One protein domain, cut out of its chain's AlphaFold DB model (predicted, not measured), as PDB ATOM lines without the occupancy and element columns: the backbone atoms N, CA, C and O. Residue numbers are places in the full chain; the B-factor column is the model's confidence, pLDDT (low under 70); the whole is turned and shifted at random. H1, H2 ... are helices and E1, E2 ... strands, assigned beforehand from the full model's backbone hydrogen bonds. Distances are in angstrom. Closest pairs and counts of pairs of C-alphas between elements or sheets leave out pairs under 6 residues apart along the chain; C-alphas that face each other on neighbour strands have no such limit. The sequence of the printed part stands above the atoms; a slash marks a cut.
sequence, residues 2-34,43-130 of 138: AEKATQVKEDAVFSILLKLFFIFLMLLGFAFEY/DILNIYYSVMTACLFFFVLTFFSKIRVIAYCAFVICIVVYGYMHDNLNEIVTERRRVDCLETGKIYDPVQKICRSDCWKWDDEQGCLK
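This is residues 2 to 34 and 43 to 130 of the 138 residues of an uncharacterized protein of Acetobacter sp. CAG:267 (UniProt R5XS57). This is a long rod: a helical hairpin, H2 and H3, lies near the middle of its length, the long helix H1 runs beside H2 over part of its length, and residues 2 to 14 of H1 stick out at one end. From the hairpin H4 leads on towards the other end, where two small strand hairpins, E1 with E2 and E3 with E4, make a little head, E1 and E2 packing on H4. The printed part has 121 residues, with four named helices and then four named strands along the chain; each sheet has two antiparallel strands, and the class is mostly helix. It is extended, with a radius of gyration of the C-alphas of 23.3 A, and spans 85 by 25 by 22 A.

Begin with H1, residues 2 to 34, and across the cut find H2, residues 43 to 61. They touch at a shallow tilt of 9 degrees, opposite ways, through residues 23 to 30 of H1 and 52 to 60 of H2; their closest C-alphas, of Phe 30 and Met 52, are 7.5 A apart. Next comes H3, residues 68 to 87, which forms a helical hairpin with H2 at a shallow tilt of 25 degrees; the closest C-alphas, of Phe 58 and Phe 75, are 5.0 A apart. H1 and H3 are apart. H4, residues 89 to 103, and H3 meet only through their link. H2 and H4 are close but not clearly touching, with the C-alphas of Ile 44 and Val 93 closest at 6.9 A. Look then at the hairpin of E1, residues 107 to 109, and E2, residues 114 to 116, where N 116 and O 107 are within hydrogen-bond range at 2.8 A. The closest C-alphas of H4 and E1, of Arg 98 and Tyr 108, are 5.0 A apart. In the last hairpin, E3, residues 121 to 123, and E4, residues 127 to 129, find N 123 and O 127 at 2.8 A. In H1, H2, H3 and H4 every O i to N i+4 pair is within hydrogen-bond range.

Find C-alpha 2 at (163.335, 174.482, 199.332); from there H1 runs 48.2 A to C-alpha 34. H2 is 27.4 A long, H3 28.3 A and H4 21.2 A, ending at C-alpha 103 at (156.949, 246.628, 187.643). E1 and E3 each measure 6.5 A, E2 6.2 A, and E4 6.4 A, ending at C-alpha 129 at (153.560, 256.862, 202.811).

The C-alphas farthest apart, of Ala 2 and Lys 130, are 85.5 A apart. Residues 35 to 42 are not printed, and C-alphas 34 and 43 are 13.9 A apart across this cut. Of the links printed whole, none is long. Confidence is low, with pLDDT under 70, at residues 2 to 8 and 43 to 45.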
ATOM      1  N   ALA A   2     164.629 173.786 199.355       60.47
ATOM      2  CA  ALA A   2     163.335 174.482 199.332       60.47
ATOM      3  C   ALA A   2     163.215 175.582 200.406       60.47
ATOM      4  O   ALA A   2     162.860 176.703 200.082       60.47
ATOM      5  N   GLU A   3     163.626 175.301 201.645       62.56
ATOM      6  CA  GLU A   3     163.518 176.227 202.787       62.56
ATOM      7  C   GLU A   3     164.292 177.548 202.587       62.56
ATOM      8  O   GLU A   3     163.746 178.627 202.795       62.56
ATOM      9  N   LYS A   4     165.517 177.484 202.040       63.25
ATOM     10  CA  LYS A   4     166.300 178.678 201.663       63.25
ATOM     11  C   LYS A   4     165.654 179.490 200.537       63.25
ATOM     12  O   LYS A   4     165.767 180.709 200.537       63.25
ATOM     13  N   ALA A   5     165.010 178.841 199.566       63.03
ATOM     14  CA  ALA A   5     164.366 179.539 198.453       63.03
ATOM     15  C   ALA A   5     163.088 180.269 198.901       63.03
ATOM     16  O   ALA A   5     162.808 181.366 198.419       63.03
ATOM     17  N   THR A   6     162.344 179.690 199.848       67.31
ATOM     18  CA  THR A   6     161.169 180.324 200.463       67.31
ATOM     19  C   THR A   6     161.568 181.534 201.305       67.31
ATOM     20  O   THR A   6     160.994 182.604 201.131       67.31
ATOM     21  N   GLN A   7     162.619 181.401 202.119       67.94
ATOM     22  CA  GLN A   7     163.125 182.476 202.978       67.94
ATOM     23  C   GLN A   7     163.646 183.679 202.167       67.94
ATOM     24  O   GLN A   7     163.278 184.819 202.429       67.94
ATOM     25  N   VAL A   8     164.392 183.430 201.080       68.69
ATOM     26  CA  VAL A   8     164.852 184.486 200.152       68.69
ATOM     27  C   VAL A   8     163.683 185.217 199.477       68.69
ATOM     28  O   VAL A   8     163.773 186.412 199.188       68.69
ATOM     29  N   LYS A   9     162.572 184.518 199.213       71.38
ATOM     30  CA  LYS A   9     161.370 185.113 198.619       71.38
ATOM     31  C   LYS A   9     160.621 185.993 199.626       71.38
ATOM     32  O   LYS A   9     160.156 187.064 199.243       71.38
ATOM     33  N   GLU A  10     160.530 185.578 200.886       72.88
ATOM     34  CA  GLU A  10     159.915 186.363 201.964       72.88
ATOM     35  C   GLU A  10     160.709 187.640 202.268       72.88
ATOM     36  O   GLU A  10     160.119 188.721 202.320       72.88
ATOM     37  N   ASP A  11     162.040 187.552 202.333       73.38
ATOM     38  CA  ASP A  11     162.922 188.712 202.524       73.38
ATOM     39  C   ASP A  11     162.777 189.739 201.387       73.38
ATOM     40  O   ASP A  11     162.753 190.955 201.611       73.38
ATOM     41  N   ALA A  12     162.633 189.264 200.146       77.31
ATOM     42  CA  ALA A  12     162.411 190.122 198.987       77.31
ATOM     43  C   ALA A  12     161.046 190.830 199.041       77.31
ATOM     44  O   ALA A  12     160.962 192.025 198.742       77.31
ATOM     45  N   VAL A  13     159.987 190.124 199.452       81.31
ATOM     46  CA  VAL A  13     158.640 190.695 199.603       81.31
ATOM     47  C   VAL A  13     158.612 191.725 200.730       81.31
ATOM     48  O   VAL A  13     158.130 192.838 200.519       81.31
ATOM     49  N   PHE A  14     159.188 191.405 201.891       81.44
ATOM     50  CA  PHE A  14     159.288 192.332 203.017       81.44
ATOM     51  C   PHE A  14     160.063 193.599 202.636       81.44
ATOM     52  O   PHE A  14     159.611 194.713 202.903       81.44
ATOM     53  N   SER A  15     161.184 193.447 201.922       79.50
ATOM     54  CA  SER A  15     161.960 194.578 201.405       79.50
ATOM     55  C   SER A  15     161.134 195.479 200.484       79.50
ATOM     56  O   SER A  15     161.211 196.699 200.594       79.50
ATOM     57  N   ILE A  16     160.325 194.910 199.586       81.94
ATOM     58  CA  ILE A  16     159.461 195.688 198.685       81.94
ATOM     59  C   ILE A  16     158.367 196.422 199.467       81.94
ATOM     60  O   ILE A  16     158.170 197.617 199.249       81.94
ATOM     61  N   LEU A  17     157.691 195.740 200.396       85.06
ATOM     62  CA  LEU A  17     156.636 196.334 201.223       85.06
ATOM     63  C   LEU A  17     157.159 197.509 202.051       85.06
ATOM     64  O   LEU A  17     156.524 198.560 202.099       85.06
ATOM     65  N   LEU A  18     158.350 197.367 202.631       84.56
ATOM     66  CA  LEU A  18     158.988 198.431 203.397       84.56
ATOM     67  C   LEU A  18     159.293 199.663 202.527       84.56
ATOM     68  O   LEU A  18     159.058 200.793 202.944       84.56
ATOM     69  N   LYS A  19     159.767 199.463 201.291       82.62
ATOM     70  CA  LYS A  19     160.018 200.565 200.344       82.62
ATOM     71  C   LYS A  19     158.732 201.287 199.955       82.62
ATOM     72  O   LYS A  19     158.703 202.515 199.947       82.62
ATOM     73  N   LEU A  20     157.671 200.532 199.661       83.94
ATOM     74  CA  LEU A  20     156.354 201.092 199.347       83.94
ATOM     75  C   LEU A  20     155.780 201.877 200.529       83.94
ATOM     76  O   LEU A  20     155.220 202.950 200.325       83.94
ATOM     77  N   PHE A  21     155.977 201.389 201.754       86.69
ATOM     78  CA  PHE A  21     155.579 202.093 202.968       86.69
ATOM     79  C   PHE A  21     156.281 203.452 203.106       86.69
ATOM     80  O   PHE A  21     155.614 204.457 203.337       86.69
ATOM     81  N   PHE A  22     157.599 203.527 202.888       83.75
ATOM     82  CA  PHE A  22     158.309 204.811 202.934       83.75
ATOM     83  C   PHE A  22     157.891 205.778 201.821       83.75
ATOM     84  O   PHE A  22     157.758 206.973 202.078       83.75
ATOM     85  N   ILE A  23     157.650 205.278 200.603       85.44
ATOM     86  CA  ILE A  23     157.104 206.101 199.512       85.44
ATOM     87  C   ILE A  23     155.737 206.659 199.919       85.44
ATOM     88  O   ILE A  23     155.487 207.851 199.753       85.44
ATOM     89  N   PHE A  24     154.871 205.819 200.487       87.06
ATOM     90  CA  PHE A  24     153.552 206.232 200.951       87.06
ATOM     91  C   PHE A  24     153.636 207.313 202.034       87.06
ATOM     92  O   PHE A  24     152.960 208.328 201.914       87.06
ATOM     93  N   LEU A  25     154.497 207.149 203.044       85.62
ATOM     94  CA  LEU A  25     154.698 208.165 204.085       85.62
ATOM     95  C   LEU A  25     155.168 209.505 203.510       85.62
ATOM     96  O   LEU A  25     154.673 210.554 203.917       85.62
ATOM     97  N   MET A  26     156.095 209.474 202.552       82.00
ATOM     98  CA  MET A  26     156.615 210.684 201.918       82.00
ATOM     99  C   MET A  26     155.537 211.394 201.084       82.00
ATOM    100  O   MET A  26     155.370 212.604 201.200       82.00
ATOM    101  N   LEU A  27     154.745 210.641 200.312       83.50
ATOM    102  CA  LEU A  27     153.590 211.178 199.580       83.50
ATOM    103  C   LEU A  27     152.542 211.784 200.516       83.50
ATOM    104  O   LEU A  27     151.957 212.816 200.199       83.50
ATOM    105  N   LEU A  28     152.306 211.152 201.666       84.25
ATOM    106  CA  LEU A  28     151.332 211.611 202.648       84.25
ATOM    107  C   LEU A  28     151.778 212.929 203.301       84.25
ATOM    108  O   LEU A  28     150.970 213.848 203.408       84.25
ATOM    109  N   GLY A  29     153.064 213.059 203.651       79.50
ATOM    110  CA  GLY A  29     153.646 214.325 204.118       79.50
ATOM    111  C   GLY A  29     153.497 215.448 203.087       79.50
ATOM    112  O   GLY A  29     153.017 216.531 203.410       79.50
ATOM    113  N   PHE A  30     153.790 215.153 201.822       78.56
ATOM    114  CA  PHE A  30     153.635 216.108 200.726       78.56
ATOM    115  C   PHE A  30     152.183 216.501 200.438       78.56
ATOM    116  O   PHE A  30     151.915 217.660 200.128       78.56
ATOM    117  N   ALA A  31     151.224 215.587 200.588       75.38
ATOM    118  CA  ALA A  31     149.804 215.906 200.452       75.38
ATOM    119  C   ALA A  31     149.308 216.858 201.557       75.38
ATOM    120  O   ALA A  31     148.496 217.745 201.284       75.38
ATOM    121  N   PHE A  32     149.808 216.707 202.790       77.38
ATOM    122  CA  PHE A  32     149.499 217.637 203.880       77.38
ATOM    123  C   PHE A  32     150.057 219.034 203.618       77.38
ATOM    124  O   PHE A  32     149.344 220.020 203.801       77.38
ATOM    125  N   GLU A  33     151.296 219.123 203.142       72.69
ATOM    126  CA  GLU A  33     151.894 220.407 202.785       72.69
ATOM    127  C   GLU A  33     151.188 221.074 201.601       72.69
ATOM    128  O   GLU A  33     150.889 222.265 201.659       72.69
ATOM    129  N   TYR A  34     150.816 220.304 200.575       70.00
ATOM    130  CA  TYR A  34     150.001 220.794 199.462       70.00
ATOM    131  C   TYR A  34     148.705 221.455 199.958       70.00
ATOM    132  O   TYR A  34     148.367 222.565 199.551       70.00
ATOM    133  N   ASP A  43     152.767 230.642 190.987       63.41
ATOM    134  CA  ASP A  43     154.075 230.458 190.335       63.41
ATOM    135  C   ASP A  43     155.151 229.909 191.280       63.41
ATOM    136  O   ASP A  43     155.883 228.979 190.934       63.41
ATOM    137  N   ILE A  44     155.242 230.452 192.495       68.38
ATOM    138  CA  ILE A  44     156.193 229.967 193.510       68.38
ATOM    139  C   ILE A  44     155.763 228.584 194.002       68.38
ATOM    140  O   ILE A  44     156.606 227.718 194.240       68.38
ATOM    141  N   LEU A  45     154.450 228.355 194.059       69.81
ATOM    142  CA  LEU A  45     153.851 227.062 194.354       69.81
ATOM    143  C   LEU A  45     154.319 225.980 193.362       69.81
ATOM    144  O   LEU A  45     154.698 224.883 193.768       69.81
ATOM    145  N   ASN A  46     154.381 226.306 192.067       74.69
ATOM    146  CA  ASN A  46     154.861 225.384 191.035       74.69
ATOM    147  C   ASN A  46     156.341 225.027 191.210       74.69
ATOM    148  O   ASN A  46     156.713 223.859 191.067       74.69
ATOM    149  N   ILE A  47     157.191 226.004 191.550       76.50
ATOM    150  CA  ILE A  47     158.612 225.744 191.827       76.50
ATOM    151  C   ILE A  47     158.741 224.854 193.065       76.50
ATOM    152  O   ILE A  47     159.442 223.841 193.015       76.50
ATOM    153  N   TYR A  48     158.009 225.162 194.135       79.94
ATOM    154  CA  TYR A  48     157.983 224.369 195.362       79.94
ATOM    155  C   TYR A  48     157.598 222.902 195.096       79.94
ATOM    156  O   TYR A  48     158.323 221.978 195.476       79.94
ATOM    157  N   TYR A  49     156.528 222.669 194.330       79.06
ATOM    158  CA  TYR A  49     156.104 221.319 193.946       79.06
ATOM    159  C   TYR A  49     157.072 220.611 192.998       79.06
ATOM    160  O   TYR A  49     157.207 219.384 193.060       79.06
ATOM    161  N   SER A  50     157.780 221.347 192.138       82.06
ATOM    162  CA  SER A  50     158.810 220.758 191.280       82.06
ATOM    163  C   SER A  50     159.966 220.184 192.113       82.06
ATOM    164  O   SER A  50     160.391 219.050 191.880       82.06
ATOM    165  N   VAL A  51     160.401 220.907 193.153       85.12
ATOM    166  CA  VAL A  51     161.466 220.478 194.073       85.12
ATOM    167  C   VAL A  51     161.009 219.290 194.918       85.12
ATOM    168  O   VAL A  51     161.739 218.307 195.057       85.12
ATOM    169  N   MET A  52     159.767 219.320 195.398       84.19
ATOM    170  CA  MET A  52     159.125 218.207 196.101       84.19
ATOM    171  C   MET A  52     159.082 216.925 195.247       84.19
ATOM    172  O   MET A  52     159.455 215.837 195.692       84.19
ATOM    173  N   THR A  53     158.701 217.059 193.975       85.44
ATOM    174  CA  THR A  53     158.656 215.944 193.018       85.44
ATOM    175  C   THR A  53     160.057 215.406 192.715       85.44
ATOM    176  O   THR A  53     160.250 214.192 192.630       85.44
ATOM    177  N   ALA A  54     161.062 216.281 192.616       87.38
ATOM    178  CA  ALA A  54     162.455 215.870 192.464       87.38
ATOM    179  C   ALA A  54     162.958 215.073 193.684       87.38
ATOM    180  O   ALA A  54     163.628 214.053 193.506       87.38
ATOM    181  N   CYS A  55     162.573 215.462 194.908       87.81
ATOM    182  CA  CYS A  55     162.880 214.700 196.125       87.81
ATOM    183  C   CYS A  55     162.323 213.271 196.045       87.81
ATOM    184  O   CYS A  55     163.064 212.314 196.280       87.81
ATOM    185  N   LEU A  56     161.053 213.107 195.644       85.88
ATOM    186  CA  LEU A  56     160.439 211.784 195.442       85.88
ATOM    187  C   LEU A  56     161.197 210.961 194.404       85.88
ATOM    188  O   LEU A  56     161.472 209.781 194.621       85.88
ATOM    189  N   PHE A  57     161.544 211.581 193.278       87.44
ATOM    190  CA  PHE A  57     162.244 210.908 192.196       87.44
ATOM    191  C   PHE A  57     163.596 210.354 192.665       87.44
ATOM    192  O   PHE A  57     163.845 209.153 192.535       87.44
ATOM    193  N   PHE A  58     164.442 211.183 193.285       88.31
ATOM    194  CA  PHE A  58     165.743 210.729 193.785       88.31
ATOM    195  C   PHE A  58     165.617 209.726 194.928       88.31
ATOM    196  O   PHE A  58     166.387 208.763 194.970       88.31
ATOM    197  N   PHE A  59     164.617 209.881 195.799       86.00
ATOM    198  CA  PHE A  59     164.323 208.901 196.839       86.00
ATOM    199  C   PHE A  59     164.017 207.524 196.245       86.00
ATOM    200  O   PHE A  59     164.631 206.531 196.637       86.00
ATOM    201  N   VAL A  60     163.135 207.454 195.244       86.12
ATOM    202  CA  VAL A  60     162.809 206.199 194.549       86.12
ATOM    203  C   VAL A  60     164.051 205.603 193.882       86.12
ATOM    204  O   VAL A  60     164.263 204.387 193.942       86.12
ATOM    205  N   LEU A  61     164.925 206.439 193.312       86.19
ATOM    206  CA  LEU A  61     166.181 205.981 192.713       86.19
ATOM    207  C   LEU A  61     167.134 205.315 193.725       86.19
ATOM    208  O   LEU A  61     167.899 204.428 193.337       86.19
ATOM    209  N   THR A  62     167.056 205.643 195.023       85.25
ATOM    210  CA  THR A  62     167.873 204.980 196.065       85.25
ATOM    211  C   THR A  62     167.587 203.477 196.183       85.25
ATOM    212  O   THR A  62     168.448 202.685 196.593       85.25
ATOM    213  N   PHE A  63     166.401 203.028 195.763       82.69
ATOM    214  CA  PHE A  63     166.042 201.616 195.811       82.69
ATOM    215  C   PHE A  63     166.753 200.772 194.751       82.69
ATOM    216  O   PHE A  63     166.867 199.554 194.942       82.69
ATOM    217  N   PHE A  64     167.287 201.393 193.694       82.12
ATOM    218  CA  PHE A  64     168.041 200.719 192.641       82.12
ATOM    219  C   PHE A  64     169.501 200.529 193.061       82.12
ATOM    220  O   PHE A  64     170.264 201.480 193.222       82.12
ATOM    221  N   SER A  65     169.915 199.270 193.213       72.88
ATOM    222  CA  SER A  65     171.235 198.895 193.744       72.88
ATOM    223  C   SER A  65     172.416 199.478 192.962       72.88
ATOM    224  O   SER A  65     173.429 199.805 193.569       72.88
ATOM    225  N   LYS A  66     172.284 199.653 191.641       86.25
ATOM    226  CA  LYS A  66     173.368 200.145 190.773       86.25
ATOM    227  C   LYS A  66     173.721 201.619 190.990       86.25
ATOM    228  O   LYS A  66     174.860 201.996 190.756       86.25
ATOM    229  N   ILE A  67     172.760 202.439 191.412       85.75
ATOM    230  CA  ILE A  67     172.917 203.903 191.505       85.75
ATOM    231  C   ILE A  67     172.617 204.447 192.905       85.75
ATOM    232  O   ILE A  67     172.618 205.658 193.097       85.75
ATOM    233  N   ARG A  68     172.385 203.566 193.890       85.50
ATOM    234  CA  ARG A  68     171.903 203.921 195.234       85.50
ATOM    235  C   ARG A  68     172.690 205.049 195.891       85.50
ATOM    236  O   ARG A  68     172.079 205.949 196.446       85.50
ATOM    237  N   VAL A  69     174.021 204.995 195.840       85.88
ATOM    238  CA  VAL A  69     174.882 205.991 196.500       85.88
ATOM    239  C   VAL A  69     174.710 207.367 195.857       85.88
ATOM    240  O   VAL A  69     174.468 208.342 196.556       85.88
ATOM    241  N   ILE A  70     174.755 207.432 194.524       89.06
ATOM    242  CA  ILE A  70     174.589 208.682 193.768       89.06
ATOM    243  C   ILE A  70     173.179 209.245 193.979       89.06
ATOM    244  O   ILE A  70     173.020 210.433 194.251       89.06
ATOM    245  N   ALA A  71     172.161 208.384 193.913       88.62
ATOM    246  CA  ALA A  71     170.774 208.758 194.161       88.62
ATOM    247  C   ALA A  71     170.561 209.281 195.590       88.62
ATOM    248  O   ALA A  71     169.832 210.248 195.777       88.62
ATOM    249  N   TYR A  72     171.224 208.686 196.588       87.12
ATOM    250  CA  TYR A  72     171.143 209.144 197.972       87.12
ATOM    251  C   TYR A  72     171.790 210.521 198.150       87.12
ATOM    252  O   TYR A  72     171.183 211.397 198.755       87.12
ATOM    253  N   CYS A  73     172.971 210.752 197.567       89.75
ATOM    254  CA  CYS A  73     173.600 212.075 197.580       89.75
ATOM    255  C   CYS A  73     172.698 213.138 196.930       89.75
ATOM    256  O   CYS A  73     172.506 214.208 197.502       89.75
ATOM    257  N   ALA A  74     172.105 212.831 195.772       90.06
ATOM    258  CA  ALA A  74     171.169 213.731 195.100       90.06
ATOM    259  C   ALA A  74     169.906 213.989 195.939       90.06
ATOM    260  O   ALA A  74     169.472 215.131 196.064       90.06
ATOM    261  N   PHE A  75     169.358 212.952 196.577       90.12
ATOM    262  CA  PHE A  75     168.212 213.072 197.475       90.12
ATOM    263  C   PHE A  75     168.504 213.993 198.668       90.12
ATOM    264  O   PHE A  75     167.699 214.871 198.961       90.12
ATOM    265  N   VAL A  76     169.665 213.847 199.317       89.12
ATOM    266  CA  VAL A  76     170.070 214.712 200.438       89.12
ATOM    267  C   VAL A  76     170.152 216.175 199.999       89.12
ATOM    268  O   VAL A  76     169.624 217.043 200.689       89.12
ATOM    269  N   ILE A  77     170.751 216.454 198.837       90.62
ATOM    270  CA  ILE A  77     170.820 217.816 198.287       90.62
ATOM    271  C   ILE A  77     169.410 218.367 198.043       90.62
ATOM    272  O   ILE A  77     169.113 219.487 198.454       90.62
ATOM    273  N   CYS A  78     168.526 217.582 197.423       90.88
ATOM    274  CA  CYS A  78     167.149 217.999 197.175       90.88
ATOM    275  C   CYS A  78     166.383 218.303 198.469       90.88
ATOM    276  O   CYS A  78     165.695 219.316 198.521       90.88
ATOM    277  N   ILE A  79     166.545 217.494 199.520       87.94
ATOM    278  CA  ILE A  79     165.912 217.740 200.825       87.94
ATOM    279  C   ILE A  79     166.438 219.023 201.479       87.94
ATOM    280  O   ILE A  79     165.652 219.771 202.050       87.94
ATOM    281  N   VAL A  80     167.738 219.315 201.374       90.88
ATOM    282  CA  VAL A  80     168.308 220.570 201.899       90.88
ATOM    283  C   VAL A  80     167.725 221.783 201.173       90.88
ATOM    284  O   VAL A  80     167.313 222.743 201.819       90.88
ATOM    285  N   VAL A  81     167.650 221.734 199.839       88.31
ATOM    286  CA  VAL A  81     167.044 222.810 199.036       88.31
ATOM    287  C   VAL A  81     165.561 222.969 199.369       88.31
ATOM    288  O   VAL A  81     165.091 224.091 199.533       88.31
ATOM    289  N   TYR A  82     164.838 221.858 199.505       86.50
ATOM    290  CA  TYR A  82     163.435 221.860 199.905       86.50
ATOM    291  C   TYR A  82     163.236 222.517 201.274       86.50
ATOM    292  O   TYR A  82     162.405 223.410 201.392       86.50
ATOM    293  N   GLY A  83     164.035 222.139 202.279       86.06
ATOM    294  CA  GLY A  83     163.984 222.743 203.613       86.06
ATOM    295  C   GLY A  83     164.259 224.247 203.580       86.06
ATOM    296  O   GLY A  83     163.488 225.024 204.131       86.06
ATOM    297  N   TYR A  84     165.281 224.674 202.832       86.25
ATOM    298  CA  TYR A  84     165.564 226.097 202.643       86.25
ATOM    299  C   TYR A  84     164.389 226.844 201.994       86.25
ATOM    300  O   TYR A  84     164.036 227.941 202.424       86.25
ATOM    301  N   MET A  85     163.768 226.263 200.965       81.06
ATOM    302  CA  MET A  85     162.596 226.862 200.328       81.06
ATOM    303  C   MET A  85     161.388 226.911 201.259       81.06
ATOM    304  O   MET A  85     160.660 227.895 201.216       81.06
ATOM    305  N   HIS A  86     161.177 225.881 202.078       81.69
ATOM    306  CA  HIS A  86     160.079 225.820 203.037       81.69
ATOM    307  C   HIS A  86     160.198 226.928 204.089       81.69
ATOM    308  O   HIS A  86     159.253 227.692 204.281       81.69
ATOM    309  N   ASP A  87     161.382 227.082 204.689       83.75
ATOM    310  CA  ASP A  87     161.628 228.081 205.734       83.75
ATOM    311  C   ASP A  87     161.494 229.520 205.207       83.75
ATOM    312  O   ASP A  87     160.983 230.399 205.901       83.75
ATOM    313  N   ASN A  88     161.903 229.760 203.956       80.62
ATOM    314  CA  ASN A  88     161.914 231.093 203.346       80.62
ATOM    315  C   ASN A  88     160.710 231.358 202.424       80.62
ATOM    316  O   ASN A  88     160.655 232.398 201.765       80.62
ATOM    317  N   LEU A  89     159.734 230.446 202.352       77.50
ATOM    318  CA  LEU A  89     158.650 230.514 201.366       77.50
ATOM    319  C   LEU A  89     157.874 231.831 201.458       77.50
ATOM    320  O   LEU A  89     157.623 232.484 200.447       77.50
ATOM    321  N   ASN A  90     157.525 232.242 202.677       74.62
ATOM    322  CA  ASN A  90     156.768 233.470 202.913       74.62
ATOM    323  C   ASN A  90     157.541 234.721 202.476       74.62
ATOM    324  O   ASN A  90     156.948 235.632 201.895       74.62
ATOM    325  N   GLU A  91     158.848 234.761 202.728       78.69
ATOM    326  CA  GLU A  91     159.710 235.883 202.348       78.69
ATOM    327  C   GLU A  91     159.856 235.962 200.824       78.69
ATOM    328  O   GLU A  91     159.618 237.015 200.236       78.69
ATOM    329  N   ILE A  92     160.110 234.825 200.166       76.00
ATOM    330  CA  ILE A  92     160.211 234.728 198.701       76.00
ATOM    331  C   ILE A  92     158.901 235.164 198.027       76.00
ATOM    332  O   ILE A  92     158.928 235.899 197.038       76.00
ATOM    333  N   VAL A  93     157.746 234.742 198.558       77.00
ATOM    334  CA  VAL A  93     156.425 235.145 198.042       77.00
ATOM    335  C   VAL A  93     156.198 236.643 198.197       77.00
ATOM    336  O   VAL A  93     155.738 237.298 197.263       77.00
ATOM    337  N   THR A  94     156.533 237.189 199.361       76.19
ATOM    338  CA  THR A  94     156.343 238.610 199.663       76.19
ATOM    339  C   THR A  94     157.224 239.478 198.768       76.19
ATOM    340  O   THR A  94     156.728 240.436 198.174       76.19
ATOM    341  N   GLU A  95     158.497 239.118 198.600       80.12
ATOM    342  CA  GLU A  95     159.425 239.885 197.768       80.12
ATOM    343  C   GLU A  95     159.062 239.799 196.281       80.12
ATOM    344  O   GLU A  95     159.109 240.805 195.576       80.12
ATOM    345  N   ARG A  96     158.601 238.639 195.795       80.00
ATOM    346  CA  ARG A  96     158.148 238.517 194.401       80.00
ATOM    347  C   ARG A  96     156.933 239.392 194.116       80.00
ATOM    348  O   ARG A  96     156.957 240.152 193.156       80.00
ATOM    349  N   ARG A  97     155.922 239.375 194.994       78.25
ATOM    350  CA  ARG A  97     154.766 240.283 194.882       78.25
ATOM    351  C   ARG A  97     155.190 241.746 194.906       78.25
ATOM    352  O   ARG A  97     154.628 242.562 194.183       78.25
ATOM    353  N   ARG A  98     156.183 242.088 195.730       81.62
ATOM    354  CA  ARG A  98     156.739 243.439 195.787       81.62
ATOM    355  C   ARG A  98     157.338 243.860 194.450       81.62
ATOM    356  O   ARG A  98     157.033 244.959 193.990       81.62
ATOM    357  N   VAL A  99     158.135 242.993 193.828       85.00
ATOM    358  CA  VAL A  99     158.706 243.222 192.494       85.00
ATOM    359  C   VAL A  99     157.604 243.345 191.441       85.00
ATOM    360  O   VAL A  99     157.587 244.339 190.722       85.00
ATOM    361  N   ASP A 100     156.631 242.430 191.417       85.12
ATOM    362  CA  ASP A 100     155.517 242.461 190.456       85.12
ATOM    363  C   ASP A 100     154.698 243.763 190.576       85.12
ATOM    364  O   ASP A 100     154.346 244.398 189.578       85.12
ATOM    365  N   CYS A 101     154.423 244.225 191.803       86.38
ATOM    366  CA  CYS A 101     153.764 245.513 192.013       86.38
ATOM    367  C   CYS A 101     154.619 246.676 191.489       86.38
ATOM    368  O   CYS A 101     154.083 247.548 190.798       86.38
ATOM    369  N   LEU A 102     155.925 246.679 191.775       86.75
ATOM    370  CA  LEU A 102     156.851 247.729 191.339       86.75
ATOM    371  C   LEU A 102     156.967 247.804 189.814       86.75
ATOM    372  O   LEU A 102     156.980 248.908 189.271       86.75
ATOM    373  N   GLU A 103     156.971 246.668 189.113       88.62
ATOM    374  CA  GLU A 103     156.949 246.628 187.643       88.62
ATOM    375  C   GLU A 103     155.691 247.295 187.063       88.62
ATOM    376  O   GLU A 103     155.739 247.905 185.995       88.62
ATOM    377  N   THR A 104     154.574 247.263 187.797       85.94
ATOM    378  CA  THR A 104     153.337 247.978 187.433       85.94
ATOM    379  C   THR A 104     153.267 249.423 187.946       85.94
ATOM    380  O   THR A 104     152.223 250.066 187.818       85.94
ATOM    381  N   GLY A 105     154.349 249.946 188.536       85.44
ATOM    382  CA  GLY A 105     154.403 251.290 189.121       85.44
ATOM    383  C   GLY A 105     153.593 251.440 190.413       85.44
ATOM    384  O   GLY A 105     153.181 252.545 190.757       85.44
ATOM    385  N   LYS A 106     153.316 250.333 191.109       89.69
ATOM    386  CA  LYS A 106     152.555 250.284 192.364       89.69
ATOM    387  C   LYS A 106     153.448 249.832 193.514       89.69
ATOM    388  O   LYS A 106     154.453 249.159 193.316       89.69
ATOM    389  N   ILE A 107     153.037 250.133 194.738       89.38
ATOM    390  CA  ILE A 107     153.713 249.671 195.952       89.38
ATOM    391  C   ILE A 107     152.930 248.519 196.565       89.38
ATOM    392  O   ILE A 107     151.711 248.591 196.711       89.38
ATOM    393  N   TYR A 108     153.626 247.445 196.923       87.00
ATOM    394  CA  TYR A 108     153.018 246.313 197.609       87.00
ATOM    395  C   TYR A 108     152.731 246.644 199.078       87.00
ATOM    396  O   TYR A 108     153.618 247.100 199.796       87.00
ATOM    397  N   ASP A 109     151.493 246.403 199.507       86.06
ATOM    398  CA  ASP A 109     151.042 246.479 200.894       86.06
ATOM    399  C   ASP A 109     151.134 245.069 201.514       86.06
ATOM    400  O   ASP A 109     150.304 244.211 201.192       86.06
ATOM    401  N   PRO A 110     152.129 244.784 202.377       82.06
ATOM    402  CA  PRO A 110     152.314 243.466 202.980       82.06
ATOM    403  C   PRO A 110     151.211 243.092 203.981       82.06
ATOM    404  O   PRO A 110     151.025 241.905 204.253       82.06
ATOM    405  N   VAL A 111     150.455 244.065 204.506       84.06
ATOM    406  CA  VAL A 111     149.373 243.826 205.476       84.06
ATOM    407  C   VAL A 111     148.117 243.351 204.754       84.06
ATOM    408  O   VAL A 111     147.518 242.344 205.131       84.06
ATOM    409  N   GLN A 112     147.723 244.059 203.696       83.06
ATOM    410  CA  GLN A 112     146.532 243.738 202.906       83.06
ATOM    411  C   GLN A 112     146.818 242.789 201.735       83.06
ATOM    412  O   GLN A 112     145.881 242.269 201.129       83.06
ATOM    413  N   LYS A 113     148.096 242.527 201.436       82.31
ATOM    414  CA  LYS A 113     148.575 241.681 200.332       82.31
ATOM    415  C   LYS A 113     148.109 242.157 198.948       82.31
ATOM    416  O   LYS A 113     147.818 241.333 198.079       82.31
ATOM    417  N   ILE A 114     148.054 243.475 198.736       85.25
ATOM    418  CA  ILE A 114     147.604 244.117 197.486       85.25
ATOM    419  C   ILE A 114     148.656 245.083 196.923       85.25
ATOM    420  O   ILE A 114     149.448 245.651 197.667       85.25
ATOM    421  N   CYS A 115     148.629 245.328 195.610       87.69
ATOM    422  CA  CYS A 115     149.396 246.411 194.987       87.69
ATOM    423  C   CYS A 115     148.603 247.723 195.033       87.69
ATOM    424  O   CYS A 115     147.530 247.829 194.430       87.69
ATOM    425  N   ARG A 116     149.150 248.747 195.684       85.31
ATOM    426  CA  ARG A 116     148.537 250.067 195.847       85.31
ATOM    427  C   ARG A 116     149.175 251.101 194.932       85.31
ATOM    428  O   ARG A 116     150.390 251.255 194.904       85.31
ATOM    429  N   SER A 117     148.338 251.824 194.197       88.75
ATOM    430  CA  SER A 117     148.749 252.959 193.359       88.75
ATOM    431  C   SER A 117     148.693 254.295 194.095       88.75
ATOM    432  O   SER A 117     149.276 255.267 193.641       88.75
ATOM    433  N   ASP A 118     147.969 254.367 195.213       87.44
ATOM    434  CA  ASP A 118     147.845 255.570 196.041       87.44
ATOM    435  C   ASP A 118     148.971 255.694 197.079       87.44
ATOM    436  O   ASP A 118     148.879 256.487 198.017       87.44
ATOM    437  N   CYS A 119     150.010 254.876 196.919       86.06
ATOM    438  CA  CYS A 119     151.117 254.731 197.837       86.06
ATOM    439  C   CYS A 119     152.428 255.003 197.111       86.06
ATOM    440  O   CYS A 119     152.688 254.384 196.082       86.06
ATOM    441  N   TRP A 120     153.246 255.909 197.645       84.81
ATOM    442  CA  TRP A 120     154.551 256.230 197.066       84.81
ATOM    443  C   TRP A 120     155.643 255.305 197.600       84.81
ATOM    444  O   TRP A 120     156.478 254.813 196.844       84.81
ATOM    445  N   LYS A 121     155.613 255.020 198.905       86.69
ATOM    446  CA  LYS A 121     156.549 254.103 199.557       86.69
ATOM    447  C   LYS A 121     155.875 253.388 200.724       86.69
ATOM    448  O   LYS A 121     155.021 253.963 201.392       86.69
ATOM    449  N   TRP A 122     156.282 252.149 200.973       85.50
ATOM    450  CA  TRP A 122     155.917 251.427 202.186       85.50
ATOM    451  C   TRP A 122     156.973 251.635 203.276       85.50
ATOM    452  O   TRP A 122     158.170 251.497 203.008       85.50
ATOM    453  N   ASP A 123     156.514 251.972 204.474       87.69
ATOM    454  CA  ASP A 123     157.286 252.040 205.708       87.69
ATOM    455  C   ASP A 123     156.724 251.020 206.705       87.69
ATOM    456  O   ASP A 123     155.510 250.909 206.867       87.69
ATOM    457  N   ASP A 124     157.587 250.249 207.361       83.38
ATOM    458  CA  ASP A 124     157.136 249.150 208.221       83.38
ATOM    459  C   ASP A 124     156.528 249.630 209.551       83.38
ATOM    460  O   ASP A 124     155.769 248.890 210.176       83.38
ATOM    461  N   GLU A 125     156.799 250.873 209.969       84.81
ATOM    462  CA  GLU A 125     156.222 251.467 211.181       84.81
ATOM    463  C   GLU A 125     154.977 252.308 210.873       84.81
ATOM    464  O   GLU A 125     153.993 252.273 211.614       84.81
ATOM    465  N   GLN A 126     155.009 253.072 209.779       84.25
ATOM    466  CA  GLN A 126     153.963 254.036 209.418       84.25
ATOM    467  C   GLN A 126     153.005 253.521 208.332       84.25
ATOM    468  O   GLN A 126     151.981 254.149 208.053       84.25
ATOM    469  N   GLY A 127     153.303 252.368 207.732       85.44
ATOM    470  CA  GLY A 127     152.554 251.790 206.625       85.44
ATOM    471  C   GLY A 127     152.765 252.563 205.325       85.44
ATOM    472  O   GLY A 127     153.877 252.907 204.932       85.44
ATOM    473  N   CYS A 128     151.680 252.835 204.610       86.06
ATOM    474  CA  CYS A 128     151.760 253.513 203.325       86.06
ATOM    475  C   CYS A 128     152.052 255.018 203.462       86.06
ATOM    476  O   CYS A 128     151.202 255.786 203.922       86.06
ATOM    477  N   LEU A 129     153.206 255.455 202.956       86.88
ATOM    478  CA  LEU A 129     153.560 256.862 202.811       86.88
ATOM    479  C   LEU A 129     153.032 257.399 201.479       86.88
ATOM    480  O   LEU A 129     153.343 256.883 200.399       86.88
ATOM    481  N   LYS A 130     152.237 258.464 201.560       82.56
ATOM    482  CA  LYS A 130     151.790 259.228 200.394       82.56
ATOM    483  C   LYS A 130     152.832 260.282 200.063       82.56
ATOM    484  O   LYS A 130     153.436 260.855 200.969       82.56
TER     485      LYS A 130